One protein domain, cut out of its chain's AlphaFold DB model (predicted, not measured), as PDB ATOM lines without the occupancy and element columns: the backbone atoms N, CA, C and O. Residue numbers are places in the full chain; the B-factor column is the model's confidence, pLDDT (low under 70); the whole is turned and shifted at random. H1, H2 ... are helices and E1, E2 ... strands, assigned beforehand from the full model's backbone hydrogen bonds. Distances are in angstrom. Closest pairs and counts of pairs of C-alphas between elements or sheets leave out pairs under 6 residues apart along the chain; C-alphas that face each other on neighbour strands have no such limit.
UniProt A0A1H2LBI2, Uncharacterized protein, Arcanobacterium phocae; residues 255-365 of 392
ATOM      1  N   PHE A 255     -19.947 -27.371  52.193       87.81
ATOM      2  CA  PHE A 255     -20.101 -27.126  50.756       87.81
ATOM      3  C   PHE A 255     -18.800 -26.708  50.069       87.81
ATOM      4  O   PHE A 255     -18.827 -26.201  48.951       87.81
ATOM      5  N   ALA A 256     -17.650 -26.932  50.714       88.88
ATOM      6  CA  ALA A 256     -16.374 -26.771  50.036       88.88
ATOM      7  C   ALA A 256     -16.248 -27.803  48.908       88.88
ATOM      8  O   ALA A 256     -16.376 -29.011  49.139       88.88
ATOM      9  N   CYS A 257     -15.994 -27.320  47.698       89.25
ATOM     10  CA  CYS A 257     -15.877 -28.133  46.502       89.25
ATOM     11  C   CYS A 257     -14.417 -28.284  46.095       89.25
ATOM     12  O   CYS A 257     -13.682 -27.311  45.912       89.25
ATOM     13  N   LEU A 258     -14.015 -29.538  45.946       91.19
ATOM     14  CA  LEU A 258     -12.747 -29.951  45.390       91.19
ATOM     15  C   LEU A 258     -12.916 -30.170  43.888       91.19
ATOM     16  O   LEU A 258     -13.576 -31.117  43.463       91.19
ATOM     17  N   TRP A 259     -12.237 -29.347  43.106       88.94
ATOM     18  CA  TRP A 259     -12.045 -29.532  41.677       88.94
ATOM     19  C   TRP A 259     -10.707 -30.213  41.420       88.94
ATOM     20  O   TRP A 259      -9.693 -29.847  42.014       88.94
ATOM     21  N   ALA A 260     -10.684 -31.200  40.531       88.69
ATOM     22  CA  ALA A 260      -9.464 -31.883  40.125       88.69
ATOM     23  C   ALA A 260      -9.461 -32.174  38.622       88.69
ATOM     24  O   ALA A 260     -10.482 -32.579  38.072       88.69
ATOM     25  N   ARG A 261      -8.309 -32.019  37.967       85.56
ATOM     26  CA  ARG A 261      -8.095 -32.450  36.579       85.56
ATOM     27  C   ARG A 261      -6.725 -33.070  36.369       85.56
ATOM     28  O   ARG A 261      -5.789 -32.842  37.140       85.56
ATOM     29  N   VAL A 262      -6.597 -33.844  35.300       85.88
ATOM     30  CA  VAL A 262      -5.313 -34.389  34.851       85.88
ATOM     31  C   VAL A 262      -4.680 -33.416  33.873       85.88
ATOM     32  O   VAL A 262      -5.295 -33.052  32.880       85.88
ATOM     33  N   ILE A 263      -3.430 -33.042  34.129       85.44
ATOM     34  CA  ILE A 263      -2.657 -32.169  33.230       85.44
ATOM     35  C   ILE A 263      -1.465 -32.892  32.588       85.44
ATOM     36  O   ILE A 263      -0.796 -32.356  31.712       85.44
ATOM     37  N   GLY A 264      -1.163 -34.115  33.029       81.62
ATOM     38  CA  GLY A 264      -0.084 -34.925  32.475       81.62
ATOM     39  C   GLY A 264       0.071 -36.264  33.189       81.62
ATOM     40  O   GLY A 264      -0.694 -36.609  34.093       81.62
ATOM     41  N   ARG A 265       1.096 -37.037  32.811       81.81
ATOM     42  CA  ARG A 265       1.351 -38.359  33.404       81.81
ATOM     43  C   ARG A 265       1.614 -38.234  34.907       81.81
ATOM     44  O   ARG A 265       2.658 -37.736  35.318       81.81
ATOM     45  N   ASN A 266       0.671 -38.714  35.721       81.00
ATOM     46  CA  ASN A 266       0.715 -38.639  37.189       81.00
ATOM     47  C   ASN A 266       0.858 -37.203  37.748       81.00
ATOM     48  O   ASN A 266       1.349 -37.020  38.866       81.00
ATOM     49  N   ARG A 267       0.433 -36.196  36.970       86.94
ATOM     50  CA  ARG A 267       0.362 -34.790  37.383       86.94
ATOM     51  C   ARG A 267      -1.086 -34.333  37.343       86.94
ATOM     52  O   ARG A 267      -1.777 -34.537  36.343       86.94
ATOM     53  N   TYR A 268      -1.515 -33.719  38.434       88.88
ATOM     54  CA  TYR A 268      -2.893 -33.295  38.625       88.88
ATOM     55  C   TYR A 268      -2.918 -31.841  39.056       88.88
ATOM     56  O   TYR A 268      -2.034 -31.397  39.786       88.88
ATOM     57  N   GLU A 269      -3.940 -31.127  38.625       90.12
ATOM     58  CA  GLU A 269      -4.258 -29.798  39.121       90.12
ATOM     59  C   GLU A 269      -5.484 -29.926  40.013       90.12
ATOM     60  O   GLU A 269      -6.443 -30.612  39.652       90.12
ATOM     61  N   ILE A 270      -5.415 -29.349  41.209       91.19
ATOM     62  CA  ILE A 270      -6.459 -29.455  42.220       91.19
ATOM     63  C   ILE A 270      -6.744 -28.092  42.838       91.19
ATOM     64  O   ILE A 270      -5.821 -27.341  43.159       91.19
ATOM     65  N   VAL A 271      -8.021 -27.789  43.037       90.50
ATOM     66  CA  VAL A 271      -8.490 -26.527  43.612       90.50
ATOM     67  C   VAL A 271      -9.563 -26.820  44.643       90.50
ATOM     68  O   VAL A 271     -10.481 -27.588  44.374       90.50
ATOM     69  N   MET A 272      -9.467 -26.195  45.812       90.56
ATOM     70  CA  MET A 272     -10.534 -26.206  46.807       90.56
ATOM     71  C   MET A 272     -11.195 -24.836  46.851       90.56
ATOM     72  O   MET A 272     -10.522 -23.830  47.082       90.56
ATOM     73  N   VAL A 273     -12.508 -24.811  46.661       87.94
ATOM     74  CA  VAL A 273     -13.327 -23.598  46.606       87.94
ATOM     75  C   VAL A 273     -14.379 -23.659  47.708       87.94
ATOM     76  O   VAL A 273     -14.990 -24.703  47.925       87.94
ATOM     77  N   GLY A 274     -14.564 -22.563  48.438       85.12
ATOM     78  CA  GLY A 274     -15.624 -22.419  49.430       85.12
ATOM     79  C   GLY A 274     -16.999 -22.183  48.805       85.12
ATOM     80  O   GLY A 274     -17.128 -21.930  47.609       85.12
ATOM     81  N   ILE A 275     -18.037 -22.221  49.642       80.75
ATOM     82  CA  ILE A 275     -19.424 -21.918  49.245       80.75
ATOM     83  C   ILE A 275     -19.588 -20.498  48.672       80.75
ATOM     84  O   ILE A 275     -20.428 -20.248  47.816       80.75
ATOM     85  N   ASP A 276     -18.753 -19.565  49.113       77.25
ATOM     86  CA  ASP A 276     -18.704 -18.171  48.673       77.25
ATOM     87  C   ASP A 276     -17.934 -17.975  47.353       77.25
ATOM     88  O   ASP A 276     -17.832 -16.855  46.859       77.25
ATOM     89  N   GLY A 277     -17.378 -19.044  46.771       76.25
ATOM     90  CA  GLY A 277     -16.516 -18.971  45.589       76.25
ATOM     91  C   GLY A 277     -15.067 -18.619  45.893       76.25
ATOM     92  O   GLY A 277     -14.245 -18.533  44.978       76.25
ATOM     93  N   ARG A 278     -14.711 -18.430  47.168       82.44
ATOM     94  CA  ARG A 278     -13.334 -18.141  47.547       82.44
ATOM     95  C   ARG A 278     -12.477 -19.384  47.356       82.44
ATOM     96  O   ARG A 278     -12.758 -20.450  47.901       82.44
ATOM     97  N   VAL A 279     -11.372 -19.235  46.635       86.44
ATOM     98  CA  VAL A 279     -10.365 -20.293  46.524       86.44
ATOM     99  C   VAL A 279      -9.623 -20.405  47.856       86.44
ATOM    100  O   VAL A 279      -8.934 -19.472  48.273       86.44
ATOM    101  N   PHE A 280      -9.754 -21.546  48.532       86.69
ATOM    102  CA  PHE A 280      -8.956 -21.860  49.718       86.69
ATOM    103  C   PHE A 280      -7.509 -22.150  49.338       86.69
ATOM    104  O   PHE A 280      -6.585 -21.682  50.000       86.69
ATOM    105  N   TRP A 281      -7.319 -22.935  48.278       89.50
ATOM    106  CA  TRP A 281      -6.010 -23.251  47.721       89.50
ATOM    107  C   TRP A 281      -6.132 -23.814  46.306       89.50
ATOM    108  O   TRP A 281      -7.158 -24.377  45.926       89.50
ATOM    109  N   HIS A 282      -5.044 -23.686  45.549       88.88
ATOM    110  CA  HIS A 282      -4.876 -24.212  44.200       88.88
ATOM    111  C   HIS A 282      -3.452 -24.765  44.070       88.88
ATOM    112  O   HIS A 282      -2.482 -24.063  44.357       88.88
ATOM    113  N   HIS A 283      -3.321 -26.027  43.657       86.88
ATOM    114  CA  HIS A 283      -2.034 -26.690  43.502       86.88
ATOM    115  C   HIS A 283      -1.939 -27.550  42.245       86.88
ATOM    116  O   HIS A 283      -2.873 -28.259  41.876       86.88
ATOM    117  N   VAL A 284      -0.729 -27.590  41.688       89.62
ATOM    118  CA  VAL A 284      -0.288 -28.649  40.783       89.62
ATOM    119  C   VAL A 284       0.516 -29.663  41.584       89.62
ATOM    120  O   VAL A 284       1.548 -29.333  42.169       89.62
ATOM    121  N   ILE A 285       0.050 -30.906  41.608       85.12
ATOM    122  CA  ILE A 285       0.605 -31.968  42.445       85.12
ATOM    123  C   ILE A 285       1.180 -33.115  41.614       85.12
ATOM    124  O   ILE A 285       0.698 -33.441  40.525       85.12
ATOM    125  N   SER A 286       2.191 -33.777  42.173       81.75
ATOM    126  CA  SER A 286       2.638 -35.107  41.767       81.75
ATOM    127  C   SER A 286       2.358 -36.090  42.910       81.75
ATOM    128  O   SER A 286       2.673 -35.831  44.068       81.75
ATOM    129  N   GLY A 287       1.719 -37.220  42.599       77.38
ATOM    130  CA  GLY A 287       1.330 -38.213  43.610       77.38
ATOM    131  C   GLY A 287      -0.016 -37.926  44.291       77.38
ATOM    132  O   GLY A 287      -0.079 -37.446  45.418       77.38
ATOM    133  N   TRP A 288      -1.098 -38.327  43.618       83.62
ATOM    134  CA  TRP A 288      -2.501 -38.142  44.019       83.62
ATOM    135  C   TRP A 288      -2.812 -38.401  45.504       83.62
ATOM    136  O   TRP A 288      -3.356 -37.543  46.200       83.62
ATOM    137  N   TYR A 289      -2.451 -39.586  46.008       78.81
ATOM    138  CA  TYR A 289      -2.871 -40.030  47.338       78.81
ATOM    139  C   TYR A 289      -2.325 -39.148  48.460       78.81
ATOM    140  O   TYR A 289      -3.025 -38.936  49.441       78.81
ATOM    141  N   ARG A 290      -1.143 -38.542  48.293       74.25
ATOM    142  CA  ARG A 290      -0.563 -37.646  49.303       74.25
ATOM    143  C   ARG A 290      -1.466 -36.450  49.620       74.25
ATOM    144  O   ARG A 290      -1.470 -35.986  50.756       74.25
ATOM    145  N   HIS A 291      -2.209 -35.968  48.626       81.50
ATOM    146  CA  HIS A 291      -2.994 -34.737  48.722       81.50
ATOM    147  C   HIS A 291      -4.492 -34.998  48.893       81.50
ATOM    148  O   HIS A 291      -5.160 -34.257  49.606       81.50
ATOM    149  N   ILE A 292      -5.017 -36.065  48.282       86.06
ATOM    150  CA  ILE A 292      -6.461 -36.343  48.269       86.06
ATOM    151  C   ILE A 292      -6.888 -37.309  49.380       86.06
ATOM    152  O   ILE A 292      -8.003 -37.206  49.894       86.06
ATOM    153  N   TYR A 293      -6.001 -38.205  49.827       79.62
ATOM    154  CA  TYR A 293      -6.307 -39.116  50.934       79.62
ATOM    155  C   TYR A 293      -6.743 -38.384  52.215       79.62
ATOM    156  O   TYR A 293      -7.759 -38.791  52.782       79.62
ATOM    157  N   PRO A 294      -6.083 -37.284  52.645       80.88
ATOM    158  CA  PRO A 294      -6.526 -36.491  53.795       80.88
ATOM    159  C   PRO A 294      -7.928 -35.881  53.671       80.88
ATOM    160  O   PRO A 294      -8.456 -35.400  54.668       80.88
ATOM    161  N   LEU A 295      -8.520 -35.863  52.472       86.06
ATOM    162  CA  LEU A 295      -9.834 -35.271  52.213       86.06
ATOM    163  C   LEU A 295     -10.937 -36.325  52.061       86.06
ATOM    164  O   LEU A 295     -12.072 -36.086  52.452       86.06
ATOM    165  N   LEU A 296     -10.628 -37.496  51.500       82.38
ATOM    166  CA  LEU A 296     -11.645 -38.498  51.150       82.38
ATOM    167  C   LEU A 296     -11.444 -39.857  51.844       82.38
ATOM    168  O   LEU A 296     -12.402 -40.610  52.040       82.38
ATOM    169  N   GLY A 297     -10.216 -40.178  52.255       75.25
ATOM    170  CA  GLY A 297      -9.808 -41.528  52.654       75.25
ATOM    171  C   GLY A 297      -9.481 -42.435  51.457       75.25
ATOM    172  O   GLY A 297      -9.624 -42.041  50.304       75.25
ATOM    173  N   ALA A 298      -9.021 -43.666  51.726       72.44
ATOM    174  CA  ALA A 298      -8.389 -44.558  50.734       72.44
ATOM    175  C   ALA A 298      -9.265 -44.835  49.506       72.44
ATOM    176  O   ALA A 298      -8.907 -44.467  48.389       72.44
ATOM    177  N   ASN A 299     -10.406 -45.492  49.734       75.25
ATOM    178  CA  ASN A 299     -11.243 -46.014  48.653       75.25
ATOM    179  C   ASN A 299     -11.835 -44.872  47.825       75.25
ATOM    180  O   ASN A 299     -11.690 -44.855  46.610       75.25
ATOM    181  N   LEU A 300     -12.384 -43.854  48.496       82.38
ATOM    182  CA  LEU A 300     -12.956 -42.687  47.829       82.38
ATOM    183  C   LEU A 300     -11.893 -41.900  47.054       82.38
ATOM    184  O   LEU A 300     -12.144 -41.480  45.931       82.38
ATOM    185  N   SER A 301     -10.677 -41.765  47.594       84.25
ATOM    186  CA  SER A 301      -9.560 -41.166  46.859       84.25
ATOM    187  C   SER A 301      -9.202 -41.969  45.606       84.25
ATOM    188  O   SER A 301      -8.850 -41.364  44.599       84.25
ATOM    189  N   ALA A 302      -9.245 -43.304  45.644       81.12
ATOM    190  CA  ALA A 302      -8.954 -44.142  44.480       81.12
ATOM    191  C   ALA A 302     -10.043 -44.020  43.402       81.12
ATOM    192  O   ALA A 302      -9.715 -43.821  42.232       81.12
ATOM    193  N   SER A 303     -11.317 -44.059  43.795       83.00
ATOM    194  CA  SER A 303     -12.452 -43.909  42.877       83.00
ATOM    195  C   SER A 303     -12.502 -42.514  42.260       83.00
ATOM    196  O   SER A 303     -12.623 -42.388  41.044       83.00
ATOM    197  N   PHE A 304     -12.268 -41.463  43.055       87.06
ATOM    198  CA  PHE A 304     -12.167 -40.096  42.542       87.06
ATOM    199  C   PHE A 304     -10.986 -39.941  41.573       87.06
ATOM    200  O   PHE A 304     -11.126 -39.321  40.523       87.06
ATOM    201  N   ARG A 305      -9.834 -40.573  41.857       86.31
ATOM    202  CA  ARG A 305      -8.690 -40.591  40.927       86.31
ATOM    203  C   ARG A 305      -9.046 -41.245  39.603       86.31
ATOM    204  O   ARG A 305      -8.634 -40.757  38.557       86.31
ATOM    205  N   SER A 306      -9.732 -42.383  39.667       81.56
ATOM    206  CA  SER A 306     -10.159 -43.138  38.492       81.56
ATOM    207  C   SER A 306     -11.111 -42.292  37.647       81.56
ATOM    208  O   SER A 306     -10.856 -42.120  36.459       81.56
ATOM    209  N   ALA A 307     -12.101 -41.644  38.266       80.69
ATOM    210  CA  ALA A 307     -12.985 -40.709  37.578       80.69
ATOM    211  C   ALA A 307     -12.215 -39.540  36.948       80.69
ATOM    212  O   ALA A 307     -12.378 -39.274  35.765       80.69
ATOM    213  N   VAL A 308     -11.293 -38.902  37.671       83.00
ATOM    214  CA  VAL A 308     -10.468 -37.812  37.123       83.00
ATOM    215  C   VAL A 308      -9.577 -38.286  35.967       83.00
ATOM    216  O   VAL A 308      -9.403 -37.560  34.995       83.00
ATOM    217  N   LEU A 309      -9.045 -39.509  36.018       78.44
ATOM    218  CA  LEU A 309      -8.223 -40.075  34.942       78.44
ATOM    219  C   LEU A 309      -9.023 -40.457  33.694       78.44
ATOM    220  O   LEU A 309      -8.549 -40.215  32.590       78.44
ATOM    221  N   HIS A 310     -10.190 -41.077  33.862       71.06
ATOM    222  CA  HIS A 310     -10.972 -41.623  32.747       71.06
ATOM    223  C   HIS A 310     -11.998 -40.632  32.200       71.06
ATOM    224  O   HIS A 310     -12.221 -40.595  30.996       71.06
ATOM    225  N   ARG A 311     -12.583 -39.807  33.072       64.19
ATOM    226  CA  ARG A 311     -13.595 -38.800  32.724       64.19
ATOM    227  C   ARG A 311     -13.021 -37.393  32.616       64.19
ATOM    228  O   ARG A 311     -13.656 -36.560  31.995       64.19
ATOM    229  N   GLY A 312     -11.844 -37.124  33.191       52.31
ATOM    230  CA  GLY A 312     -11.134 -35.839  33.096       52.31
ATOM    231  C   GLY A 312     -10.031 -35.792  32.029       52.31
ATOM    232  O   GLY A 312      -9.298 -34.806  31.952       52.31
ATOM    233  N   ALA A 313      -9.878 -36.842  31.214       49.78
ATOM    234  CA  ALA A 313      -8.976 -36.831  30.062       49.78
ATOM    235  C   ALA A 313      -9.548 -35.989  28.902       49.78
ATOM    236  O   ALA A 313     -10.749 -35.732  28.835       49.78
ATOM    237  N   VAL A 314      -8.653 -35.528  28.017       43.62
ATOM    238  CA  VAL A 314      -8.890 -34.606  26.888       43.62
ATOM    239  C   VAL A 314     -10.250 -34.844  26.218       43.62
ATOM    240  O   VAL A 314     -10.455 -35.868  25.576       43.62
ATOM    241  N   GLY A 315     -11.168 -33.887  26.384       45.78
ATOM    242  CA  GLY A 315     -12.555 -33.991  25.926       45.78
ATOM    243  C   GLY A 315     -13.590 -33.784  27.035       45.78
ATOM    244  O   GLY A 315     -14.742 -33.544  26.727       45.78
ATOM    245  N   ALA A 316     -13.229 -33.799  28.317       48.22
ATOM    246  CA  ALA A 316     -14.192 -33.457  29.366       48.22
ATOM    247  C   ALA A 316     -14.567 -31.951  29.360       48.22
ATOM    248  O   ALA A 316     -13.723 -31.098  29.054       48.22
ATOM    249  N   PRO A 317     -15.789 -31.583  29.773       46.66
ATOM    250  CA  PRO A 317     -16.263 -30.223  29.932       46.66
ATOM    251  C   PRO A 317     -15.390 -29.506  30.936       46.66
ATOM    252  O   PRO A 317     -14.753 -30.110  31.800       46.66
ATOM    253  N   PHE A 318     -15.348 -28.189  30.782       57.03
ATOM    254  CA  PHE A 318     -14.467 -27.333  31.555       57.03
ATOM    255  C   PHE A 318     -12.970 -27.662  31.415       57.03
ATOM    256  O   PHE A 318     -12.170 -27.237  32.233       57.03
ATOM    257  N   GLY A 319     -12.542 -28.396  30.386       61.69
ATOM    258  CA  GLY A 319     -11.120 -28.688  30.192       61.69
ATOM    259  C   GLY A 319     -10.568 -29.692  31.208       61.69
ATOM    260  O   GLY A 319      -9.472 -29.489  31.734       61.69
ATOM    261  N   GLY A 320     -11.331 -30.758  31.486       70.25
ATOM    262  CA  GLY A 320     -10.874 -31.898  32.295       70.25
ATOM    263  C   GLY A 320     -11.244 -31.854  33.779       70.25
ATOM    264  O   GLY A 320     -10.857 -32.761  34.516       70.25
ATOM    265  N   TRP A 321     -11.944 -30.812  34.237       78.50
ATOM    266  CA  TRP A 321     -12.265 -30.618  35.653       78.50
ATOM    267  C   TRP A 321     -13.395 -31.526  36.134       78.50
ATOM    268  O   TRP A 321     -14.470 -31.584  35.543       78.50
ATOM    269  N   TYR A 322     -13.157 -32.174  37.269       81.00
ATOM    270  CA  TYR A 322     -14.115 -33.020  37.961       81.00
ATOM    271  C   TYR A 322     -14.300 -32.528  39.396       81.00
ATOM    272  O   TYR A 322     -13.317 -32.235  40.080       81.00
ATOM    273  N   GLN A 323     -15.550 -32.437  39.847       84.06
ATOM    274  CA  GLN A 323     -15.894 -31.912  41.167       84.06
ATOM    275  C   GLN A 323     -16.199 -33.008  42.188       84.06
ATOM    276  O   GLN A 323     -16.635 -34.109  41.854       84.06
ATOM    277  N   CYS A 324     -15.994 -32.682  43.458       87.31
ATOM    278  CA  CYS A 324     -16.372 -33.480  44.614       87.31
ATOM    279  C   CYS A 324     -16.631 -32.545  45.797       87.31
ATOM    280  O   CYS A 324     -15.899 -31.578  45.966       87.31
ATOM    281  N   TYR A 325     -17.604 -32.860  46.657       90.75
ATOM    282  CA  TYR A 325     -17.809 -32.169  47.933       90.75
ATOM    283  C   TYR A 325     -17.310 -33.063  49.077       90.75
ATOM    284  O   TYR A 325     -18.065 -33.899  49.585       90.75
ATOM    285  N   PRO A 326     -16.038 -32.946  49.514       90.94
ATOM    286  CA  PRO A 326     -15.430 -33.938  50.398       90.94
ATOM    287  C   PRO A 326     -16.147 -34.039  51.738       90.94
ATOM    288  O   PRO A 326     -16.289 -35.130  52.287       90.94
ATOM    289  N   ALA A 327     -16.655 -32.924  52.263       89.81
ATOM    290  CA  ALA A 327     -17.387 -32.923  53.522       89.81
ATOM    291  C   ALA A 327     -18.631 -33.793  53.460       89.81
ATOM    292  O   ALA A 327     -18.924 -34.447  54.449       89.81
ATOM    293  N   LEU A 328     -19.289 -33.889  52.309       89.81
ATOM    294  CA  LEU A 328     -20.534 -34.622  52.140       89.81
ATOM    295  C   LEU A 328     -20.346 -36.134  51.975       89.81
ATOM    296  O   LEU A 328     -21.272 -36.883  52.266       89.81
ATOM    297  N   VAL A 329     -19.158 -36.595  51.571       88.56
ATOM    298  CA  VAL A 329     -18.913 -38.020  51.262       88.56
ATOM    299  C   VAL A 329     -17.728 -38.646  51.985       88.56
ATOM    300  O   VAL A 329     -17.584 -39.868  51.955       88.56
ATOM    301  N   SER A 330     -16.873 -37.840  52.617       85.81
ATOM    302  CA  SER A 330     -15.647 -38.299  53.275       85.81
ATOM    303  C   SER A 330     -15.904 -39.410  54.286       85.81
ATOM    304  O   SER A 330     -16.948 -39.490  54.938       85.81
ATOM    305  N   THR A 331     -14.898 -40.272  54.420       78.81
ATOM    306  CA  THR A 331     -14.933 -41.369  55.382       78.81
ATOM    307  C   THR A 331     -14.946 -40.832  56.814       78.81
ATOM    308  O   THR A 331     -14.084 -40.037  57.188       78.81
ATOM    309  N   ARG A 332     -15.883 -41.317  57.630       76.62
ATOM    310  CA  ARG A 332     -16.048 -40.962  59.045       76.62
ATOM    311  C   ARG A 332     -15.927 -42.188  59.930       76.62
ATOM    312  O   ARG A 332     -16.156 -43.313  59.486       76.62
ATOM    313  N   MET A 333     -15.621 -41.944  61.200       69.50
ATOM    314  CA  MET A 333     -15.701 -42.956  62.246       69.50
ATOM    315  C   MET A 333     -16.918 -42.684  63.124       69.50
ATOM    316  O   MET A 333     -17.033 -41.610  63.708       69.50
ATOM    317  N   VAL A 334     -17.809 -43.666  63.234       68.06
ATOM    318  CA  VAL A 334     -18.861 -43.699  64.259       68.06
ATOM    319  C   VAL A 334     -18.465 -44.798  65.241       68.06
ATOM    320  O   VAL A 334     -18.611 -45.988  64.960       68.06
ATOM    321  N   GLY A 335     -17.829 -44.402  66.347       66.50
ATOM    322  CA  GLY A 335     -17.041 -45.323  67.172       66.50
ATOM    323  C   GLY A 335     -15.898 -45.947  66.364       66.50
ATOM    324  O   GLY A 335     -15.102 -45.223  65.772       66.50
ATOM    325  N   LEU A 336     -15.828 -47.279  66.288       56.50
ATOM    326  CA  LEU A 336     -14.862 -47.994  65.437       56.50
ATOM    327  C   LEU A 336     -15.377 -48.324  64.031       56.50
ATOM    328  O   LEU A 336     -14.656 -48.916  63.227       56.50
ATOM    329  N   ARG A 337     -16.622 -47.969  63.706       63.38
ATOM    330  CA  ARG A 337     -17.170 -48.254  62.383       63.38
ATOM    331  C   ARG A 337     -16.769 -47.179  61.401       63.38
ATOM    332  O   ARG A 337     -17.020 -45.995  61.623       63.38
ATOM    333  N   ARG A 338     -16.231 -47.627  60.270       70.00
ATOM    334  CA  ARG A 338     -16.105 -46.800  59.082       70.00
ATOM    335  C   ARG A 338     -17.496 -46.529  58.515       70.00
ATOM    336  O   ARG A 338     -18.233 -47.466  58.224       70.00
ATOM    337  N   TRP A 339     -17.821 -45.259  58.323       74.69
ATOM    338  CA  TRP A 339     -19.060 -44.827  57.698       74.69
ATOM    339  C   TRP A 339     -18.783 -43.773  56.631       74.69
ATOM    340  O   TRP A 339     -18.189 -42.739  56.923       74.69
ATOM    341  N   ASN A 340     -19.258 -44.005  55.410       80.38
ATOM    342  CA  ASN A 340     -19.268 -42.997  54.351       80.38
ATOM    343  C   ASN A 340     -20.738 -42.632  54.107       80.38
ATOM    344  O   ASN A 340     -21.524 -43.558  53.901       80.38
ATOM    345  N   PRO A 341     -21.134 -41.348  54.140       85.06
ATOM    346  CA  PRO A 341     -22.505 -40.963  53.815       85.06
ATOM    347  C   PRO A 341     -22.900 -41.465  52.425       85.06
ATOM    348  O   PRO A 341     -22.187 -41.215  51.451       85.06
ATOM    349  N   THR A 342     -24.003 -42.201  52.328       80.25
ATOM    350  CA  THR A 342     -24.475 -42.787  51.063       80.25
ATOM    351  C   THR A 342     -25.300 -41.808  50.252       80.25
ATOM    352  O   THR A 342     -25.128 -41.735  49.036       80.25
ATOM    353  N   ASP A 343     -26.109 -41.013  50.943       80.88
ATOM    354  CA  ASP A 343     -27.101 -40.096  50.397       80.88
ATOM    355  C   ASP A 343     -27.115 -38.764  51.167       80.88
ATOM    356  O   ASP A 343     -26.356 -38.543  52.122       80.88
ATOM    357  N   TRP A 344     -27.992 -37.866  50.717       82.88
ATOM    358  CA  TRP A 344     -28.179 -36.535  51.280       82.88
ATOM    359  C   TRP A 344     -28.612 -36.549  52.753       82.88
ATOM    360  O   TRP A 344     -28.088 -35.774  53.557       82.88
ATOM    361  N   ASP A 345     -29.521 -37.446  53.139       83.31
ATOM    362  CA  ASP A 345     -30.027 -37.528  54.513       83.31
ATOM    363  C   ASP A 345     -28.936 -38.001  55.472       83.31
ATOM    364  O   ASP A 345     -28.784 -37.493  56.590       83.31
ATOM    365  N   ASP A 346     -28.139 -38.963  55.023       84.88
ATOM    366  CA  ASP A 346     -27.013 -39.498  55.764       84.88
ATOM    367  C   ASP A 346     -25.895 -38.456  55.924       84.88
ATOM    368  O   ASP A 346     -25.289 -38.335  56.998       84.88
ATOM    369  N   ALA A 347     -25.657 -37.653  54.883       86.81
ATOM    370  CA  ALA A 347     -24.747 -36.519  54.940       86.81
ATOM    371  C   ALA A 347     -25.255 -35.470  55.938       86.81
ATOM    372  O   ALA A 347     -24.494 -35.074  56.825       86.81
ATOM    373  N   ARG A 348     -26.535 -35.087  55.879       85.25
ATOM    374  CA  ARG A 348     -27.154 -34.115  56.797       85.25
ATOM    375  C   ARG A 348     -27.007 -34.510  58.262       85.25
ATOM    376  O   ARG A 348     -26.638 -33.684  59.086       85.25
ATOM    377  N   LYS A 349     -27.218 -35.785  58.589       83.75
ATOM    378  CA  LYS A 349     -27.139 -36.280  59.975       83.75
ATOM    379  C   LYS A 349     -25.732 -36.249  60.571       83.75
ATOM    380  O   LYS A 349     -25.586 -36.225  61.788       83.75
ATOM    381  N   LYS A 350     -24.695 -36.351  59.739       79.94
ATOM    382  CA  LYS A 350     -23.341 -36.707  60.199       79.94
ATOM    383  C   LYS A 350     -22.272 -35.673  59.813       79.94
ATOM    384  O   LYS A 350     -21.114 -35.842  60.195       79.94
ATOM    385  N   THR A 351     -22.610 -34.657  59.012       85.75
ATOM    386  CA  THR A 351     -21.678 -33.591  58.599       85.75
ATOM    387  C   THR A 351     -21.736 -32.461  59.614       85.75
ATOM    388  O   THR A 351     -22.787 -31.856  59.810       85.75
ATOM    389  N   ALA A 352     -20.612 -32.156  60.256       80.75
ATOM    390  CA  ALA A 352     -20.548 -31.034  61.184       80.75
ATOM    391  C   ALA A 352     -20.809 -29.706  60.451       80.75
ATOM    392  O   ALA A 352     -20.241 -29.470  59.387       80.75
ATOM    393  N   GLY A 353     -21.655 -28.850  61.029       81.25
ATOM    394  CA  GLY A 353     -21.974 -27.525  60.484       81.25
ATOM    395  C   GLY A 353     -22.972 -27.513  59.321       81.25
ATOM    396  O   GLY A 353     -23.242 -26.445  58.786       81.25
ATOM    397  N   LEU A 354     -23.530 -28.661  58.922       85.44
ATOM    398  CA  LEU A 354     -24.551 -28.730  57.874       85.44
ATOM    399  C   LEU A 354     -25.944 -28.463  58.469       85.44
ATOM    400  O   LEU A 354     -26.635 -29.392  58.887       85.44
ATOM    401  N   THR A 355     -26.333 -27.188  58.543       84.69
ATOM    402  CA  THR A 355     -27.657 -26.756  59.024       84.69
ATOM    403  C   THR A 355     -28.640 -26.560  57.867       84.69
ATOM    404  O   THR A 355     -28.232 -26.508  56.707       84.69
ATOM    405  N   SER A 356     -29.941 -26.472  58.169       81.06
ATOM    406  CA  SER A 356     -30.962 -26.185  57.151       81.06
ATOM    407  C   SER A 356     -30.712 -24.839  56.474       81.06
ATOM    408  O   SER A 356     -30.720 -24.759  55.255       81.06
ATOM    409  N   GLU A 357     -30.358 -23.819  57.247       82.12
ATOM    410  CA  GLU A 357     -30.114 -22.465  56.748       82.12
ATOM    411  C   GLU A 357     -28.935 -22.437  55.765       82.12
ATOM    412  O   GLU A 357     -28.992 -21.773  54.734       82.12
ATOM    413  N   LEU A 358     -27.873 -23.203  56.046       82.50
ATOM    414  CA  LEU A 358     -26.718 -23.304  55.152       82.50
ATOM    415  C   LEU A 358     -27.057 -24.046  53.851       82.50
ATOM    416  O   LEU A 358     -26.533 -23.708  52.791       82.50
ATOM    417  N   ILE A 359     -27.922 -25.062  53.924       80.56
ATOM    418  CA  ILE A 359     -28.441 -25.763  52.743       80.56
ATOM    419  C   ILE A 359     -29.235 -24.785  51.873       80.56
ATOM    420  O   ILE A 359     -29.041 -24.732  50.659       80.56
ATOM    421  N   ASP A 360     -30.095 -23.990  52.498       77.12
ATOM    422  CA  ASP A 360     -30.965 -23.042  51.808       77.12
ATOM    423  C   ASP A 360     -30.130 -21.922  51.169       77.12
ATOM    424  O   ASP A 360     -30.337 -21.564  50.008       77.12
ATOM    425  N   GLN A 361     -29.084 -21.455  51.859       78.38
ATOM    426  CA  GLN A 361     -28.096 -20.522  51.315       78.38
ATOM    427  C   GLN A 361     -27.350 -21.101  50.103       78.38
ATOM    428  O   GLN A 361     -27.149 -20.406  49.107       78.38
ATOM    429  N   PHE A 362     -26.942 -22.371  50.169       78.50
ATOM    430  CA  PHE A 362     -26.233 -23.028  49.071       78.50
ATOM    431  C   PHE A 362     -27.097 -23.092  47.808       78.50
ATOM    432  O   PHE A 362     -26.665 -22.685  46.729       78.50
ATOM    433  N   PHE A 363     -28.337 -23.564  47.939       75.94
ATOM    434  CA  PHE A 363     -29.218 -23.713  46.786       75.94
ATOM    435  C   PHE A 363     -29.811 -22.393  46.290       75.94
ATOM    436  O   PHE A 363     -30.176 -22.316  45.120       75.94
ATOM    437  N   SER A 364     -29.882 -21.353  47.125       69.69
ATOM    438  CA  SER A 364     -30.345 -20.019  46.714       69.69
ATOM    439  C   SER A 364     -29.296 -19.205  45.948       69.69
ATOM    440  O   SER A 364     -29.679 -18.298  45.207       69.69
ATOM    441  N   ASN A 365     -27.999 -19.539  46.048       65.50
ATOM    442  CA  ASN A 365     -26.919 -18.824  45.357       65.50
ATOM    443  C   ASN A 365     -25.940 -19.772  44.614       65.50
ATOM    444  O   ASN A 365     -24.824 -20.012  45.076       65.50
TER     445      ASN A 365
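This is residues 255 to 365 of the 392 residues of an uncharacterized protein of Arcanobacterium phocae (UniProt A0A1H2LBI2). A twisted sheet of four antiparallel strands, the long E1, E2 and E3 and the three-residue E4, has two helices, H1 and H2, packed over one face. From the short edge strand E4 the chain passes through H4 into a looser second part, where the small hairpin E5 and E6, the helix H5 and, apart from every other named element, H6 are strung out. The printed part has 111 residues, with six named helices and six named strands in the order E1 E2 E3 H1 H2 H3 E4 H4 E5 E6 H5 H6. The large sheet runs E3 E2 E1 E4, and the class is mixed, helices and strands. The whole is compact, with a radius of gyration of the C-alphas of 14.7 A and spans of 40 by 37 by 22 A.

E1, residues 257 to 264, begins at C-alpha 257 (-15.877, -28.133, 46.502) and is 22.2 A long. E2, residues 267 to 273, is 19.9 A long, and E3, residues 279 to 286, is 20.3 A long. H1 is residues 288 to 296, 11.6 A, and H2, the longest helix, is residues 298 to 311, 19.6 A, ending at C-alpha 311 (-13.595, -38.800, 32.724). Then come H3, residues 317 to 320, E4, residues 322 to 324, H4, residues 326 to 329, E5, residues 332 to 334, and E6, residues 337 to 339. H5 is residues 344 to 350, 10.1 A, and H6, residues 356 to 364, 12.1 A, ends at C-alpha 364 (-30.345, -20.019, 46.714).

E1, E2 and E3 form a meander, each strand the antiparallel neighbour of the one before: N 259 and O 271 are 2.8 A apart, N 270 and O 283 2.8 A. E4 is antiparallel to E1, with N 260 and O 322 at 2.9 A. H1 and H2 lie on the same face, making two layers, helices on one face of a sheet. H2 has a height over the sheet of 9.5 A and runs slantwise to the strands, at 46 degrees to E1 on the local plane. H1 has a height of 9.9 A and runs along the strands, at 23 degrees to E2 on the local plane. H1 and H2 touch at a steep tilt of 62 degrees, opposite ways; their closest C-alphas, of Tyr 293 and Ser 301, are 5.6 A apart. H3 only grazes the sheet with residues 318 to 320, as does H4 with residues 326 to 328. H4 and H5 only just touch, with 3 pairs of C-alphas within 8 A, the closest those of Leu 328 and Ala 347, 5.4 A. In the hairpin E5 and E6, N 332 and O 339 are 2.8 A apart. Every O i to N i+4 pair is within hydrogen-bond range in H2, H5 and H6, and 3 of 5 in H1; H3 and H4 are too short for such a pair.

The two C-alphas farthest apart, of Gly 315 and Gly 335, are 43.0 A apart. The printed part has no cut, and its links are tight. The mean pLDDT of the printed part is 79.5; residues 311 to 319, 333 to 337 and 364 to 365 are under 70.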